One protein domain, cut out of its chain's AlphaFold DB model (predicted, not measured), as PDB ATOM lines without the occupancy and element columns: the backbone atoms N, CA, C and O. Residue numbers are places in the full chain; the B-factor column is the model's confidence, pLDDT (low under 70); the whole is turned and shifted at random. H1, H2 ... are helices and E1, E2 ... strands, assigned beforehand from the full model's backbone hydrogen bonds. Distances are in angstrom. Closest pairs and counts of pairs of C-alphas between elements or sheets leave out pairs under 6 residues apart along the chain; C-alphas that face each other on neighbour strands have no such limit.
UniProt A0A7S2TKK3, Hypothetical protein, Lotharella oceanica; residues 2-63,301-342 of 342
ATOM      1  N   ASP A   2       6.400  29.683  31.689       59.16
ATOM      2  CA  ASP A   2       5.292  30.575  32.008       59.16
ATOM      3  C   ASP A   2       5.389  31.846  31.162       59.16
ATOM      4  O   ASP A   2       6.467  32.422  30.993       59.16
ATOM      5  N   VAL A   3       4.270  32.206  30.537       63.59
ATOM      6  CA  VAL A   3       4.136  33.447  29.775       63.59
ATOM      7  C   VAL A   3       4.175  34.594  30.779       63.59
ATOM      8  O   VAL A   3       3.498  34.521  31.800       63.59
ATOM      9  N   ASN A   4       4.971  35.629  30.505       71.94
ATOM     10  CA  ASN A   4       4.962  36.843  31.314       71.94
ATOM     11  C   ASN A   4       3.575  37.496  31.201       71.94
ATOM     12  O   ASN A   4       3.187  37.899  30.105       71.94
ATOM     13  N   ASP A   5       2.851  37.587  32.317       71.12
ATOM     14  CA  ASP A   5       1.486  38.121  32.355       71.12
ATOM     15  C   ASP A   5       1.419  39.624  31.991       71.12
ATOM     16  O   ASP A   5       0.353  40.107  31.615       71.12
ATOM     17  N   ASP A   6       2.553  40.339  31.988       80.81
ATOM     18  CA  ASP A   6       2.644  41.753  31.586       80.81
ATOM     19  C   ASP A   6       2.859  41.960  30.070       80.81
ATOM     20  O   ASP A   6       2.913  43.095  29.577       80.81
ATOM     21  N   ALA A   7       3.022  40.885  29.290       85.69
ATOM     22  CA  ALA A   7       3.263  40.992  27.855       85.69
ATOM     23  C   ALA A   7       1.990  41.408  27.094       85.69
ATOM     24  O   ALA A   7       0.989  40.698  27.085       85.69
ATOM     25  N   ARG A   8       2.048  42.533  26.363       88.50
ATOM     26  CA  ARG A   8       0.937  42.998  25.499       88.50
ATOM     27  C   ARG A   8       0.696  42.119  24.270       88.50
ATOM     28  O   ARG A   8      -0.365  42.206  23.660       88.50
ATOM     29  N   TYR A   9       1.702  41.346  23.871       92.50
ATOM     30  CA  TYR A   9       1.653  40.464  22.715       92.50
ATOM     31  C   TYR A   9       2.667  39.339  22.877       92.50
ATOM     32  O   TYR A   9       3.819  39.589  23.235       92.50
ATOM     33  N   VAL A  10       2.249  38.109  22.602       94.38
ATOM     34  CA  VAL A  10       3.052  36.908  22.830       94.38
ATOM     35  C   VAL A  10       3.122  36.087  21.554       94.38
ATOM     36  O   VAL A  10       2.110  35.620  21.026       94.38
ATOM     37  N   ILE A  11       4.353  35.885  21.096       95.56
ATOM     38  CA  ILE A  11       4.693  35.035  19.960       95.56
ATOM     39  C   ILE A  11       5.372  33.784  20.510       95.56
ATOM     40  O   ILE A  11       6.401  33.866  21.181       95.56
ATOM     41  N   SER A  12       4.820  32.620  20.197       95.19
ATOM     42  CA  SER A  12       5.440  31.332  20.482       95.19
ATOM     43  C   SER A  12       6.142  30.819  19.233       95.19
ATOM     44  O   SER A  12       5.477  30.499  18.254       95.19
ATOM     45  N   ARG A  13       7.476  30.715  19.243       95.00
ATOM     46  CA  ARG A  13       8.203  29.976  18.197       95.00
ATOM     47  C   ARG A  13       8.264  28.504  18.590       95.00
ATOM     48  O   ARG A  13       8.756  28.179  19.669       95.00
ATOM     49  N   SER A  14       7.756  27.622  17.737       92.69
ATOM     50  CA  SER A  14       7.699  26.188  18.018       92.69
ATOM     51  C   SER A  14       7.886  25.362  16.752       92.69
ATOM     52  O   SER A  14       7.575  25.794  15.646       92.69
ATOM     53  N   MET A  15       8.397  24.150  16.916       93.12
ATOM     54  CA  MET A  15       8.489  23.153  15.858       93.12
ATOM     55  C   MET A  15       8.460  21.768  16.491       93.12
ATOM     56  O   MET A  15       8.897  21.599  17.629       93.12
ATOM     57  N   TYR A  16       7.933  20.793  15.759       92.31
ATOM     58  CA  TYR A  16       7.924  19.391  16.165       92.31
ATOM     59  C   TYR A  16       8.400  18.530  15.001       92.31
ATOM     60  O   TYR A  16       7.989  18.727  13.856       92.31
ATOM     61  N   GLU A  17       9.245  17.552  15.301       92.69
ATOM     62  CA  GLU A  17       9.716  16.544  14.355       92.69
ATOM     63  C   GLU A  17       8.745  15.360  14.263       92.69
ATOM     64  O   GLU A  17       9.157  14.209  14.333       92.69
ATOM     65  N   SER A  18       7.445  15.620  14.150       92.38
ATOM     66  CA  SER A  18       6.395  14.599  14.083       92.38
ATOM     67  C   SER A  18       5.212  15.081  13.247       92.38
ATOM     68  O   SER A  18       5.041  16.278  13.011       92.38
ATOM     69  N   ASP A  19       4.381  14.142  12.792       91.94
ATOM     70  CA  ASP A  19       3.197  14.430  11.967       91.94
ATOM     71  C   ASP A  19       2.070  15.158  12.716       91.94
ATOM     72  O   ASP A  19       1.100  15.593  12.100       91.94
ATOM     73  N   ARG A  20       2.196  15.290  14.039       92.69
ATOM     74  CA  ARG A  20       1.227  15.923  14.934       92.69
ATOM     75  C   ARG A  20       1.892  16.437  16.203       92.69
ATOM     76  O   ARG A  20       3.015  16.049  16.528       92.69
ATOM     77  N   ILE A  21       1.148  17.241  16.952       92.81
ATOM     78  CA  ILE A  21       1.486  17.658  18.315       92.81
ATOM     79  C   ILE A  21       0.431  17.152  19.305       92.81
ATOM     80  O   ILE A  21      -0.688  16.819  18.920       92.81
ATOM     81  N   GLN A  22       0.789  17.065  20.587       91.56
ATOM     82  CA  GLN A  22      -0.121  16.572  21.626       91.56
ATOM     83  C   GLN A  22      -1.235  17.579  21.933       91.56
ATOM     84  O   GLN A  22      -1.020  18.785  21.841       91.56
ATOM     85  N   GLU A  23      -2.391  17.096  22.397       92.94
ATOM     86  CA  GLU A  23      -3.543  17.937  22.767       92.94
ATOM     87  C   GLU A  23      -3.183  19.038  23.776       92.94
ATOM     88  O   GLU A  23      -3.658  20.167  23.669       92.94
ATOM     89  N   SER A  24      -2.286  18.747  24.721       92.69
ATOM     90  CA  SER A  24      -1.781  19.729  25.688       92.69
ATOM     91  C   SER A  24      -1.006  20.872  25.020       92.69
ATOM     92  O   SER A  24      -1.110  22.023  25.443       92.69
ATOM     93  N   GLU A  25      -0.263  20.589  23.951       93.44
ATOM     94  CA  GLU A  25       0.464  21.589  23.164       93.44
ATOM     95  C   GLU A  25      -0.480  22.371  22.248       93.44
ATOM     96  O   GLU A  25      -0.338  23.587  22.112       93.44
ATOM     97  N   VAL A  26      -1.505  21.709  21.700       95.75
ATOM     98  CA  VAL A  26      -2.597  22.370  20.968       95.75
ATOM     99  C   VAL A  26      -3.319  23.364  21.874       95.75
ATOM    100  O   VAL A  26      -3.524  24.516  21.486       95.75
ATOM    101  N   ALA A  27      -3.664  22.957  23.099       96.12
ATOM    102  CA  ALA A  27      -4.317  23.812  24.083       96.12
ATOM    103  C   ALA A  27      -3.457  25.034  24.438       96.12
ATOM    104  O   ALA A  27      -3.970  26.153  24.461       96.12
ATOM    105  N   LYS A  28      -2.140  24.855  24.627       94.56
ATOM    106  CA  LYS A  28      -1.204  25.973  24.841       94.56
ATOM    107  C   LYS A  28      -1.196  26.928  23.650       94.56
ATOM    108  O   LYS A  28      -1.412  28.120  23.847       94.56
ATOM    109  N   CYS A  29      -1.019  26.415  22.431       96.06
ATOM    110  CA  CYS A  29      -1.030  27.209  21.197       96.06
ATOM    111  C   CYS A  29      -2.333  28.006  21.030       96.06
ATOM    112  O   CYS A  29      -2.323  29.160  20.603       96.06
ATOM    113  N   ASN A  30      -3.464  27.399  21.392       97.19
ATOM    114  CA  ASN A  30      -4.776  28.021  21.283       97.19
ATOM    115  C   ASN A  30      -5.125  28.949  22.453       97.19
ATOM    116  O   ASN A  30      -6.061  29.734  22.289       97.19
ATOM    117  N   SER A  31      -4.378  28.914  23.561       95.25
ATOM    118  CA  SER A  31      -4.631  29.726  24.758       95.25
ATOM    119  C   SER A  31      -4.652  31.223  24.458       95.25
ATOM    120  O   SER A  31      -3.939  31.706  23.577       95.25
ATOM    121  N   ASP A  32      -5.444  31.979  25.216       91.94
ATOM    122  CA  ASP A  32      -5.569  33.431  25.031       91.94
ATOM    123  C   ASP A  32      -4.287  34.195  25.403       91.94
ATOM    124  O   ASP A  32      -4.119  35.344  25.006       91.94
ATOM    125  N   LYS A  33      -3.341  33.531  26.084       91.50
ATOM    126  CA  LYS A  33      -2.003  34.056  26.385       91.50
ATOM    127  C   LYS A  33      -1.048  34.045  25.187       91.50
ATOM    128  O   LYS A  33       0.027  34.619  25.293       91.50
ATOM    129  N   ILE A  34      -1.381  33.363  24.088       94.81
ATOM    130  CA  ILE A  34      -0.550  33.297  22.877       94.81
ATOM    131  C   ILE A  34      -1.312  33.936  21.720       94.81
ATOM    132  O   ILE A  34      -2.370  33.443  21.323       94.81
ATOM    133  N   ASN A  35      -0.766  35.010  21.153       95.62
ATOM    134  CA  ASN A  35      -1.354  35.684  19.998       95.62
ATOM    135  C   ASN A  35      -0.982  34.959  18.702       95.62
ATOM    136  O   ASN A  35      -1.856  34.681  17.882       95.62
ATOM    137  N   GLU A  36       0.293  34.589  18.562       97.12
ATOM    138  CA  GLU A  36       0.826  33.934  17.369       97.12
ATOM    139  C   GLU A  36       1.694  32.727  17.716       97.12
ATOM    140  O   GLU A  36       2.417  32.704  18.711       97.12
ATOM    141  N   VAL A  37       1.646  31.730  16.844       98.00
ATOM    142  CA  VAL A  37       2.479  30.536  16.847       98.00
ATOM    143  C   VAL A  37       3.266  30.533  15.546       98.00
ATOM    144  O   VAL A  37       2.719  30.333  14.461       98.00
ATOM    145  N   TRP A  38       4.559  30.794  15.660       98.06
ATOM    146  CA  TRP A  38       5.496  30.802  14.550       98.06
ATOM    147  C   TRP A  38       6.122  29.424  14.410       98.06
ATOM    148  O   TRP A  38       6.743  28.919  15.346       98.06
ATOM    149  N   VAL A  39       5.978  28.836  13.230       97.62
ATOM    150  CA  VAL A  39       6.546  27.535  12.883       97.62
ATOM    151  C   VAL A  39       7.445  27.667  11.654       97.62
ATOM    152  O   VAL A  39       7.195  28.528  10.812       97.62
ATOM    153  N   PRO A  40       8.499  26.850  11.510       95.75
ATOM    154  CA  PRO A  40       9.516  27.132  10.506       95.75
ATOM    155  C   PRO A  40       9.150  26.647   9.102       95.75
ATOM    156  O   PRO A  40       9.559  27.253   8.118       95.75
ATOM    157  N   THR A  41       8.359  25.580   8.979       94.88
ATOM    158  CA  THR A  41       8.140  24.883   7.700       94.88
ATOM    159  C   THR A  41       6.666  24.671   7.390       94.88
ATOM    160  O   THR A  41       5.832  24.668   8.294       94.88
ATOM    161  N   ASP A  42       6.345  24.427   6.115       93.25
ATOM    162  CA  ASP A  42       4.984  24.046   5.698       93.25
ATOM    163  C   ASP A  42       4.545  22.753   6.388       93.25
ATOM    164  O   ASP A  42       3.409  22.634   6.832       93.25
ATOM    165  N   PHE A  43       5.483  21.819   6.569       93.88
ATOM    166  CA  PHE A  43       5.246  20.592   7.319       93.88
ATOM    167  C   PHE A  43       4.748  20.884   8.741       93.88
ATOM    168  O   PHE A  43       3.796  20.254   9.195       93.88
ATOM    169  N   ASN A  44       5.355  21.853   9.436       95.56
ATOM    170  CA  ASN A  44       4.904  22.241  10.770       95.56
ATOM    171  C   ASN A  44       3.585  23.022  10.747       95.56
ATOM    172  O   ASN A  44       2.775  22.837  11.651       95.56
ATOM    173  N   VAL A  45       3.334  23.857   9.733       96.06
ATOM    174  CA  VAL A  45       2.020  24.503   9.565       96.06
ATOM    175  C   VAL A  45       0.930  23.437   9.451       96.06
ATOM    176  O   VAL A  45      -0.064  23.490  10.180       96.06
ATOM    177  N   ASP A  46       1.136  22.443   8.588       94.56
ATOM    178  CA  ASP A  46       0.176  21.374   8.336       94.56
ATOM    179  C   ASP A  46      -0.005  20.464   9.554       94.56
ATOM    180  O   ASP A  46      -1.143  20.153   9.919       94.56
ATOM    181  N   SER A  47       1.079  20.068  10.230       95.00
ATOM    182  CA  SER A  47       0.989  19.207  11.416       95.00
ATOM    183  C   SER A  47       0.327  19.915  12.601       95.00
ATOM    184  O   SER A  47      -0.516  19.324  13.277       95.00
ATOM    185  N   PHE A  48       0.606  21.202  12.827       97.12
ATOM    186  CA  PHE A  48      -0.040  21.973  13.897       97.12
ATOM    187  C   PHE A  48      -1.520  22.205  13.588       97.12
ATOM    188  O   PHE A  48      -2.378  22.007  14.453       97.12
ATOM    189  N   LYS A  49      -1.839  22.583  12.345       97.00
ATOM    190  CA  LYS A  49      -3.217  22.816  11.906       97.00
ATOM    191  C   LYS A  49      -4.055  21.543  11.987       97.00
ATOM    192  O   LYS A  49      -5.148  21.579  12.544       97.00
ATOM    193  N   SER A  50      -3.548  20.424  11.470       95.75
ATOM    194  CA  SER A  50      -4.248  19.131  11.523       95.75
ATOM    195  C   SER A  50      -4.395  18.585  12.947       95.75
ATOM    196  O   SER A  50      -5.352  17.864  13.214       95.75
ATOM    197  N   SER A  51      -3.520  18.985  13.877       96.38
ATOM    198  CA  SER A  51      -3.657  18.674  15.308       96.38
ATOM    199  C   SER A  51      -4.688  19.555  16.032       96.38
ATOM    200  O   SER A  51      -5.040  19.262  17.168       96.38
ATOM    201  N   GLY A  52      -5.187  20.627  15.403       97.44
ATOM    202  CA  GLY A  52      -6.232  21.497  15.959       97.44
ATOM    203  C   GLY A  52      -5.774  22.894  16.388       97.44
ATOM    204  O   GLY A  52      -6.539  23.618  17.034       97.44
ATOM    205  N   VAL A  53      -4.554  23.322  16.046       98.00
ATOM    206  CA  VAL A  53      -4.137  24.716  16.266       98.00
ATOM    207  C   VAL A  53      -4.888  25.636  15.300       98.00
ATOM    208  O   VAL A  53      -4.953  25.387  14.093       98.00
ATOM    209  N   LYS A  54      -5.465  26.725  15.826       98.06
ATOM    210  CA  LYS A  54      -6.225  27.708  15.040       98.06
ATOM    211  C   LYS A  54      -5.343  28.292  13.934       98.06
ATOM    212  O   LYS A  54      -4.325  28.915  14.219       98.06
ATOM    213  N   SER A  55      -5.770  28.172  12.673       96.81
ATOM    214  CA  SER A  55      -5.005  28.701  11.530       96.81
ATOM    215  C   SER A  55      -4.770  30.210  11.608       96.81
ATOM    216  O   SER A  55      -3.747  30.679  11.133       96.81
ATOM    217  N   SER A  56      -5.663  30.960  12.260       96.25
ATOM    218  CA  SER A  56      -5.497  32.400  12.494       96.25
ATOM    219  C   SER A  56      -4.328  32.751  13.423       96.25
ATOM    220  O   SER A  56      -3.964  33.918  13.497       96.25
ATOM    221  N   LYS A  57      -3.779  31.771  14.154       96.31
ATOM    222  CA  LYS A  57      -2.600  31.932  15.010       96.31
ATOM    223  C   LYS A  57      -1.321  31.402  14.361       96.31
ATOM    224  O   LYS A  57      -0.259  31.649  14.908       96.31
ATOM    225  N   LEU A  58      -1.389  30.654  13.257       97.38
ATOM    226  CA  LEU A  58      -0.220  29.986  12.679       97.38
ATOM    227  C   LEU A  58       0.459  30.852  11.618       97.38
ATOM    228  O   LEU A  58      -0.157  31.208  10.616       97.38
ATOM    229  N   PHE A  59       1.751  31.104  11.810       96.69
ATOM    230  CA  PHE A  59       2.586  31.864  10.884       96.69
ATOM    231  C   PHE A  59       3.848  31.082  10.552       96.69
ATOM    232  O   PHE A  59       4.499  30.524  11.433       96.69
ATOM    233  N   GLN A  60       4.202  31.044   9.272       95.75
ATOM    234  CA  GLN A  60       5.420  30.387   8.823       95.75
ATOM    235  C   GLN A  60       6.585  31.378   8.836       95.75
ATOM    236  O   GLN A  60       6.588  32.326   8.055       95.75
ATOM    237  N   ILE A  61       7.576  31.143   9.695       95.69
ATOM    238  CA  ILE A  61       8.808  31.938   9.787       95.69
ATOM    239  C   ILE A  61       9.990  30.975   9.855       95.69
ATOM    240  O   ILE A  61      10.226  30.361  10.897       95.69
ATOM    241  N   GLY A  62      10.710  30.849   8.738       94.06
ATOM    242  CA  GLY A  62      11.835  29.923   8.589       94.06
ATOM    243  C   GLY A  62      13.012  30.211   9.523       94.06
ATOM    244  O   GLY A  62      13.040  31.216  10.235       94.06
ATOM    245  N   GLU A  63      14.001  29.321   9.501       95.50
ATOM    246  CA  GLU A  63      15.279  29.528  10.186       95.50
ATOM    247  C   GLU A  63      16.345  29.974   9.184       95.50
ATOM    248  O   GLU A  63      16.292  29.612   8.008       95.50
ATOM    249  N   ARG A 301      20.418  34.545   7.112       95.88
ATOM    250  CA  ARG A 301      19.964  35.138   8.376       95.88
ATOM    251  C   ARG A 301      19.395  36.548   8.203       95.88
ATOM    252  O   ARG A 301      18.454  36.907   8.904       95.88
ATOM    253  N   SER A 302      19.927  37.349   7.273       96.31
ATOM    254  CA  SER A 302      19.455  38.716   7.039       96.31
ATOM    255  C   SER A 302      18.097  38.749   6.336       96.31
ATOM    256  O   SER A 302      17.295  39.641   6.606       96.31
ATOM    257  N   ALA A 303      17.810  37.775   5.469       95.50
ATOM    258  CA  ALA A 303      16.509  37.629   4.825       95.50
ATOM    259  C   ALA A 303      15.447  37.209   5.848       95.50
ATOM    260  O   ALA A 303      14.421  37.874   5.974       95.50
ATOM    261  N   VAL A 304      15.748  36.197   6.668       95.69
ATOM    262  CA  VAL A 304      14.854  35.750   7.748       95.69
ATOM    263  C   VAL A 304      14.627  36.861   8.780       95.69
ATOM    264  O   VAL A 304      13.495  37.105   9.193       95.69
ATOM    265  N   ALA A 305      15.671  37.612   9.150       96.88
ATOM    266  CA  ALA A 305      15.539  38.759  10.047       96.88
ATOM    267  C   ALA A 305      14.620  39.851   9.473       96.88
ATOM    268  O   ALA A 305      13.848  40.446  10.222       96.88
ATOM    269  N   LYS A 306      14.650  40.103   8.157       96.44
ATOM    270  CA  LYS A 306      13.719  41.042   7.505       96.44
ATOM    271  C   LYS A 306      12.270  40.570   7.594       96.44
ATOM    272  O   LYS A 306      11.390  41.406   7.788       96.44
ATOM    273  N   ASP A 307      12.018  39.270   7.467       94.38
ATOM    274  CA  ASP A 307      10.672  38.715   7.624       94.38
ATOM    275  C   ASP A 307      10.190  38.835   9.079       94.38
ATOM    276  O   ASP A 307       9.074  39.294   9.314       94.38
ATOM    277  N   ILE A 308      11.057  38.562  10.061       96.19
ATOM    278  CA  ILE A 308      10.758  38.772  11.489       96.19
ATOM    279  C   ILE A 308      10.460  40.248  11.788       96.19
ATOM    280  O   ILE A 308       9.463  40.559  12.438       96.19
ATOM    281  N   LEU A 309      11.295  41.173  11.301       96.69
ATOM    282  CA  LEU A 309      11.107  42.613  11.500       96.69
ATOM    283  C   LEU A 309       9.814  43.119  10.855       96.69
ATOM    284  O   LEU A 309       9.149  43.988  11.418       96.69
ATOM    285  N   ARG A 310       9.434  42.574   9.693       95.31
ATOM    286  CA  ARG A 310       8.143  42.876   9.063       95.31
ATOM    287  C   ARG A 310       6.992  42.476   9.981       95.31
ATOM    288  O   ARG A 310       6.160  43.328  10.283       95.31
ATOM    289  N   SER A 311       7.004  41.246  10.496       94.00
ATOM    290  CA  SER A 311       5.992  40.774  11.446       94.00
ATOM    291  C   SER A 311       5.950  41.635  12.712       94.00
ATOM    292  O   SER A 311       4.874  42.015  13.161       94.00
ATOM    293  N   PHE A 312       7.104  42.024  13.263       94.81
ATOM    294  CA  PHE A 312       7.155  42.913  14.430       94.81
ATOM    295  C   PHE A 312       6.556  44.293  14.154       94.81
ATOM    296  O   PHE A 312       5.851  44.820  15.009       94.81
ATOM    297  N   ASN A 313       6.780  44.873  12.973       94.25
ATOM    298  CA  ASN A 313       6.189  46.162  12.606       94.25
ATOM    299  C   ASN A 313       4.663  46.080  12.434       94.25
ATOM    300  O   ASN A 313       3.944  47.000  12.835       94.25
ATOM    301  N   GLU A 314       4.158  44.982  11.869       91.62
ATOM    302  CA  GLU A 314       2.717  44.721  11.754       91.62
ATOM    303  C   GLU A 314       2.076  44.599  13.142       91.62
ATOM    304  O   GLU A 314       1.128  45.322  13.454       91.62
ATOM    305  N   ILE A 315       2.671  43.783  14.015       92.75
ATOM    306  CA  ILE A 315       2.242  43.602  15.408       92.75
ATOM    307  C   ILE A 315       2.301  44.924  16.184       92.75
ATOM    308  O   ILE A 315       1.356  45.284  16.882       92.75
ATOM    309  N   TYR A 316       3.381  45.694  16.044       91.06
ATOM    310  CA  TYR A 316       3.512  46.999  16.692       91.06
ATOM    311  C   TYR A 316       2.391  47.955  16.267       91.06
ATOM    312  O   TYR A 316       1.812  48.651  17.103       91.06
ATOM    313  N   THR A 317       2.040  47.956  14.978       89.31
ATOM    314  CA  THR A 317       0.943  48.776  14.453       89.31
ATOM    315  C   THR A 317      -0.401  48.357  15.051       89.31
ATOM    316  O   THR A 317      -1.181  49.228  15.435       89.31
ATOM    317  N   GLU A 318      -0.652  47.053  15.189       85.69
ATOM    318  CA  GLU A 318      -1.858  46.509  15.834       85.69
ATOM    319  C   GLU A 318      -1.957  46.902  17.318       85.69
ATOM    320  O   GLU A 318      -3.033  47.278  17.783       85.69
ATOM    321  N   ILE A 319      -0.840  46.873  18.055       87.56
ATOM    322  CA  ILE A 319      -0.804  47.198  19.491       87.56
ATOM    323  C   ILE A 319      -0.957  48.706  19.740       87.56
ATOM    324  O   ILE A 319      -1.642  49.106  20.681       87.56
ATOM    325  N   VAL A 320      -0.287  49.553  18.951       82.31
ATOM    326  CA  VAL A 320      -0.223  51.009  19.196       82.31
ATOM    327  C   VAL A 320      -1.385  51.767  18.555       82.31
ATOM    328  O   VAL A 320      -1.781  52.817  19.059       82.31
ATOM    329  N   ARG A 321      -1.969  51.247  17.470       67.00
ATOM    330  CA  ARG A 321      -3.151  51.826  16.814       67.00
ATOM    331  C   ARG A 321      -4.296  50.809  16.781       67.00
ATOM    332  O   ARG A 321      -4.675  50.378  15.689       67.00
ATOM    333  N   PRO A 322      -4.876  50.427  17.935       58.97
ATOM    334  CA  PRO A 322      -6.058  49.578  17.932       58.97
ATOM    335  C   PRO A 322      -7.156  50.306  17.150       58.97
ATOM    336  O   PRO A 322      -7.559  51.415  17.501       58.97
ATOM    337  N   SER A 323      -7.575  49.733  16.022       53.34
ATOM    338  CA  SER A 323      -8.551  50.356  15.130       53.34
ATOM    339  C   SER A 323      -9.824  50.705  15.900       53.34
ATOM    340  O   SER A 323     -10.461  49.820  16.463       53.34
ATOM    341  N   THR A 324     -10.241  51.971  15.867       45.44
ATOM    342  CA  THR A 324     -11.473  52.483  16.496       45.44
ATOM    343  C   THR A 324     -12.766  52.025  15.805       45.44
ATOM    344  O   THR A 324     -13.845  52.528  16.100       45.44
ATOM    345  N   THR A 325     -12.700  51.052  14.897       44.16
ATOM    346  CA  THR A 325     -13.848  50.568  14.123       44.16
ATOM    347  C   THR A 325     -13.991  49.062  14.280       44.16
ATOM    348  O   THR A 325     -13.200  48.298  13.726       44.16
ATOM    349  N   GLY A 326     -15.015  48.637  15.025       40.66
ATOM    350  CA  GLY A 326     -15.444  47.246  15.137       40.66
ATOM    351  C   GLY A 326     -16.002  46.722  13.815       40.66
ATOM    352  O   GLY A 326     -17.207  46.738  13.595       40.66
ATOM    353  N   LEU A 327     -15.119  46.257  12.936       36.78
ATOM    354  CA  LEU A 327     -15.457  45.493  11.739       36.78
ATOM    355  C   LEU A 327     -14.541  44.272  11.685       36.78
ATOM    356  O   LEU A 327     -13.316  44.398  11.739       36.78
ATOM    357  N   SER A 328     -15.149  43.088  11.612       44.31
ATOM    358  CA  SER A 328     -14.460  41.805  11.505       44.31
ATOM    359  C   SER A 328     -13.529  41.803  10.292       44.31
ATOM    360  O   SER A 328     -13.958  41.751   9.142       44.31
ATOM    361  N   LYS A 329     -12.219  41.850  10.540       38.69
ATOM    362  CA  LYS A 329     -11.227  41.564   9.506       38.69
ATOM    363  C   LYS A 329     -10.891  40.082   9.573       38.69
ATOM    364  O   LYS A 329     -10.242  39.626  10.510       38.69
ATOM    365  N   SER A 330     -11.332  39.333   8.566       40.06
ATOM    366  CA  SER A 330     -10.734  38.044   8.225       40.06
ATOM    367  C   SER A 330      -9.242  38.274   7.971       40.06
ATOM    368  O   SER A 330      -8.872  38.928   6.992       40.06
ATOM    369  N   SER A 331      -8.387  37.807   8.877       38.00
ATOM    370  CA  SER A 331      -6.940  37.970   8.780       38.00
ATOM    371  C   SER A 331      -6.371  37.049   7.701       38.00
ATOM    372  O   SER A 331      -5.995  35.909   7.949       38.00
ATOM    373  N   SER A 332      -6.267  37.549   6.473       37.09
ATOM    374  CA  SER A 332      -5.309  37.012   5.510       37.09
ATOM    375  C   SER A 332      -4.034  37.851   5.586       37.09
ATOM    376  O   SER A 332      -3.793  38.706   4.732       37.09
ATOM    377  N   ARG A 333      -3.207  37.627   6.616       49.34
ATOM    378  CA  ARG A 333      -1.772  37.908   6.474       49.34
ATOM    379  C   ARG A 333      -1.296  36.942   5.398       49.34
ATOM    380  O   ARG A 333      -1.330  35.729   5.593       49.34
ATOM    381  N   ALA A 334      -1.019  37.476   4.214       35.38
ATOM    382  CA  ALA A 334      -0.563  36.674   3.097       35.38
ATOM    383  C   ALA A 334       0.714  35.948   3.531       35.38
ATOM    384  O   ALA A 334       1.689  36.587   3.925       35.38
ATOM    385  N   SER A 335       0.692  34.616   3.467       39.56
ATOM    386  CA  SER A 335       1.918  33.829   3.429       39.56
ATOM    387  C   SER A 335       2.830  34.418   2.355       39.56
ATOM    388  O   SER A 335       2.342  34.872   1.312       39.56
ATOM    389  N   SER A 336       4.137  34.464   2.639       37.91
ATOM    390  CA  SER A 336       5.165  34.984   1.734       37.91
ATOM    391  C   SER A 336       4.847  34.623   0.283       37.91
ATOM    392  O   SER A 336       4.465  33.477   0.019       37.91
ATOM    393  N   PRO A 337       4.949  35.576  -0.663       30.98
ATOM    394  CA  PRO A 337       4.496  35.347  -2.023       30.98
ATOM    395  C   PRO A 337       5.195  34.103  -2.559       30.98
ATOM    396  O   PRO A 337       6.424  34.053  -2.613       30.98
ATOM    397  N   LYS A 338       4.398  33.090  -2.935       36.75
ATOM    398  CA  LYS A 338       4.880  31.952  -3.718       36.75
ATOM    399  C   LYS A 338       5.694  32.539  -4.862       36.75
ATOM    400  O   LYS A 338       5.140  33.263  -5.693       36.75
ATOM    401  N   SER A 339       6.996  32.269  -4.868       33.34
ATOM    402  CA  SER A 339       7.877  32.608  -5.975       33.34
ATOM    403  C   SER A 339       7.274  31.979  -7.225       33.34
ATOM    404  O   SER A 339       7.326  30.759  -7.392       33.34
ATOM    405  N   LYS A 340       6.620  32.787  -8.062       29.62
ATOM    406  CA  LYS A 340       6.216  32.348  -9.393       29.62
ATOM    407  C   LYS A 340       7.504  31.999 -10.127       29.62
ATOM    408  O   LYS A 340       8.397  32.839 -10.216       29.62
ATOM    409  N   GLY A 341       7.600  30.744 -10.554       35.06
ATOM    410  CA  GLY A 341       8.724  30.249 -11.326       35.06
ATOM    411  C   GLY A 341       8.943  31.093 -12.575       35.06
ATOM    412  O   GLY A 341       7.986  31.450 -13.268       35.06
ATOM    413  N   ILE A 342      10.214  31.387 -12.819       30.48
ATOM    414  CA  ILE A 342      10.791  31.556 -14.148       30.48
ATOM    415  C   ILE A 342      11.903  30.519 -14.236       30.48
ATOM    416  O   ILE A 342      12.661  30.399 -13.240       30.48
TER     417      ILE A 342
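Overview. This is residues 2 to 63 and 301 to 342 of the 342 residues of the protein "Hypothetical protein" of Lotharella oceanica (UniProt A0A7S2TKK3). A small three-stranded parallel sheet, E1, E2, E3, has H2 over one face and the C-terminal end of H1 just reaching it, while the long helix H3 stands off from the sheet on the side away from H2. After H3, a tail without named elements loops away and comes back past the sheet; residues 320 to 329 and 337 to 342 stick out. The printed part has 104 residues, with three named helices and three named strands in the order E1, H1, E2, H2, E3, H3; under half of the residues, 47, are in them, and the class is mixed, helices and strands. The whole is compact, with a radius of gyration of the C-alphas of 14.8 A, and spans 43 by 41 by 28 A.

Along the chain. In the sheet, E1 is residues 11 to 13, beginning at C-alpha 11 (4.693, 35.035, 19.960), E2 is residues 36 to 39, 9.7 A long, and E3 is residues 58 to 60. H1 is residues 23 to 30, 10.3 A long, and H2 is residues 42 to 50, 12.0 A long. H3, residues 301 to 320, is the longest helix at 27.9 A, from C-alpha 301 (19.964, 35.138, 8.376) to C-alpha 320 (-0.223, 51.009, 19.196).

Arrangement. E2 is the inner strand, and E1 and E3 are the edge strands. E1 and E2 are parallel at 17 degrees, with N 12 and O 36 within hydrogen-bond range at 2.8 A. E2 and E3 are parallel at 41 degrees, with N 59 and O 37 within hydrogen-bond range at 2.9 A. E1, H1, E2 and E2, H2, E3 are strand-helix-strand units, two parallel neighbour strands with a helix between them in the chain, each with a right-handed crossover. H2 is on the sheet at a height of 9.0 A, over E3 and only just over E2, where 3 of its C-alphas fall; it runs along the strands, at 0 degrees to E3 on the local plane. The closest C-alphas of H2 and E3 are those of Val 45 and Leu 58, 6.7 A apart. H1 only grazes the sheet, with residues 28 to 30; its closest C-alpha to E2 is that of Cys 29, 6.5 A from that of Val 37. H1 and H2 are close but not clearly touching, about perpendicular at 75 degrees, the closest C-alphas being those of Val 26 and Phe 48, 7.5 A apart. H3 is apart from E1, E2, H1 and H2, and is only just not on the sheet, with 4 pairs of C-alphas within 10 A. In H1, H2 and H3 every O i to N i+4 pair is within hydrogen-bond range.

Size, cuts and confidence. The two C-alphas farthest apart are those of Asp 5 and Ile 342, at 47.9 A. Residues 64 to 300 are not printed, and C-alphas 63 and 301 are 7.5 A apart across this cut, which lies in the link from E3 to H3. Of the links printed whole, H1 to E2 and E2 to H2 are tight, and E1 to H1 and H2 to E3 are short. The mean pLDDT of the printed part is 81.9; residues 2 to 3 and 321 to 342 are under 70.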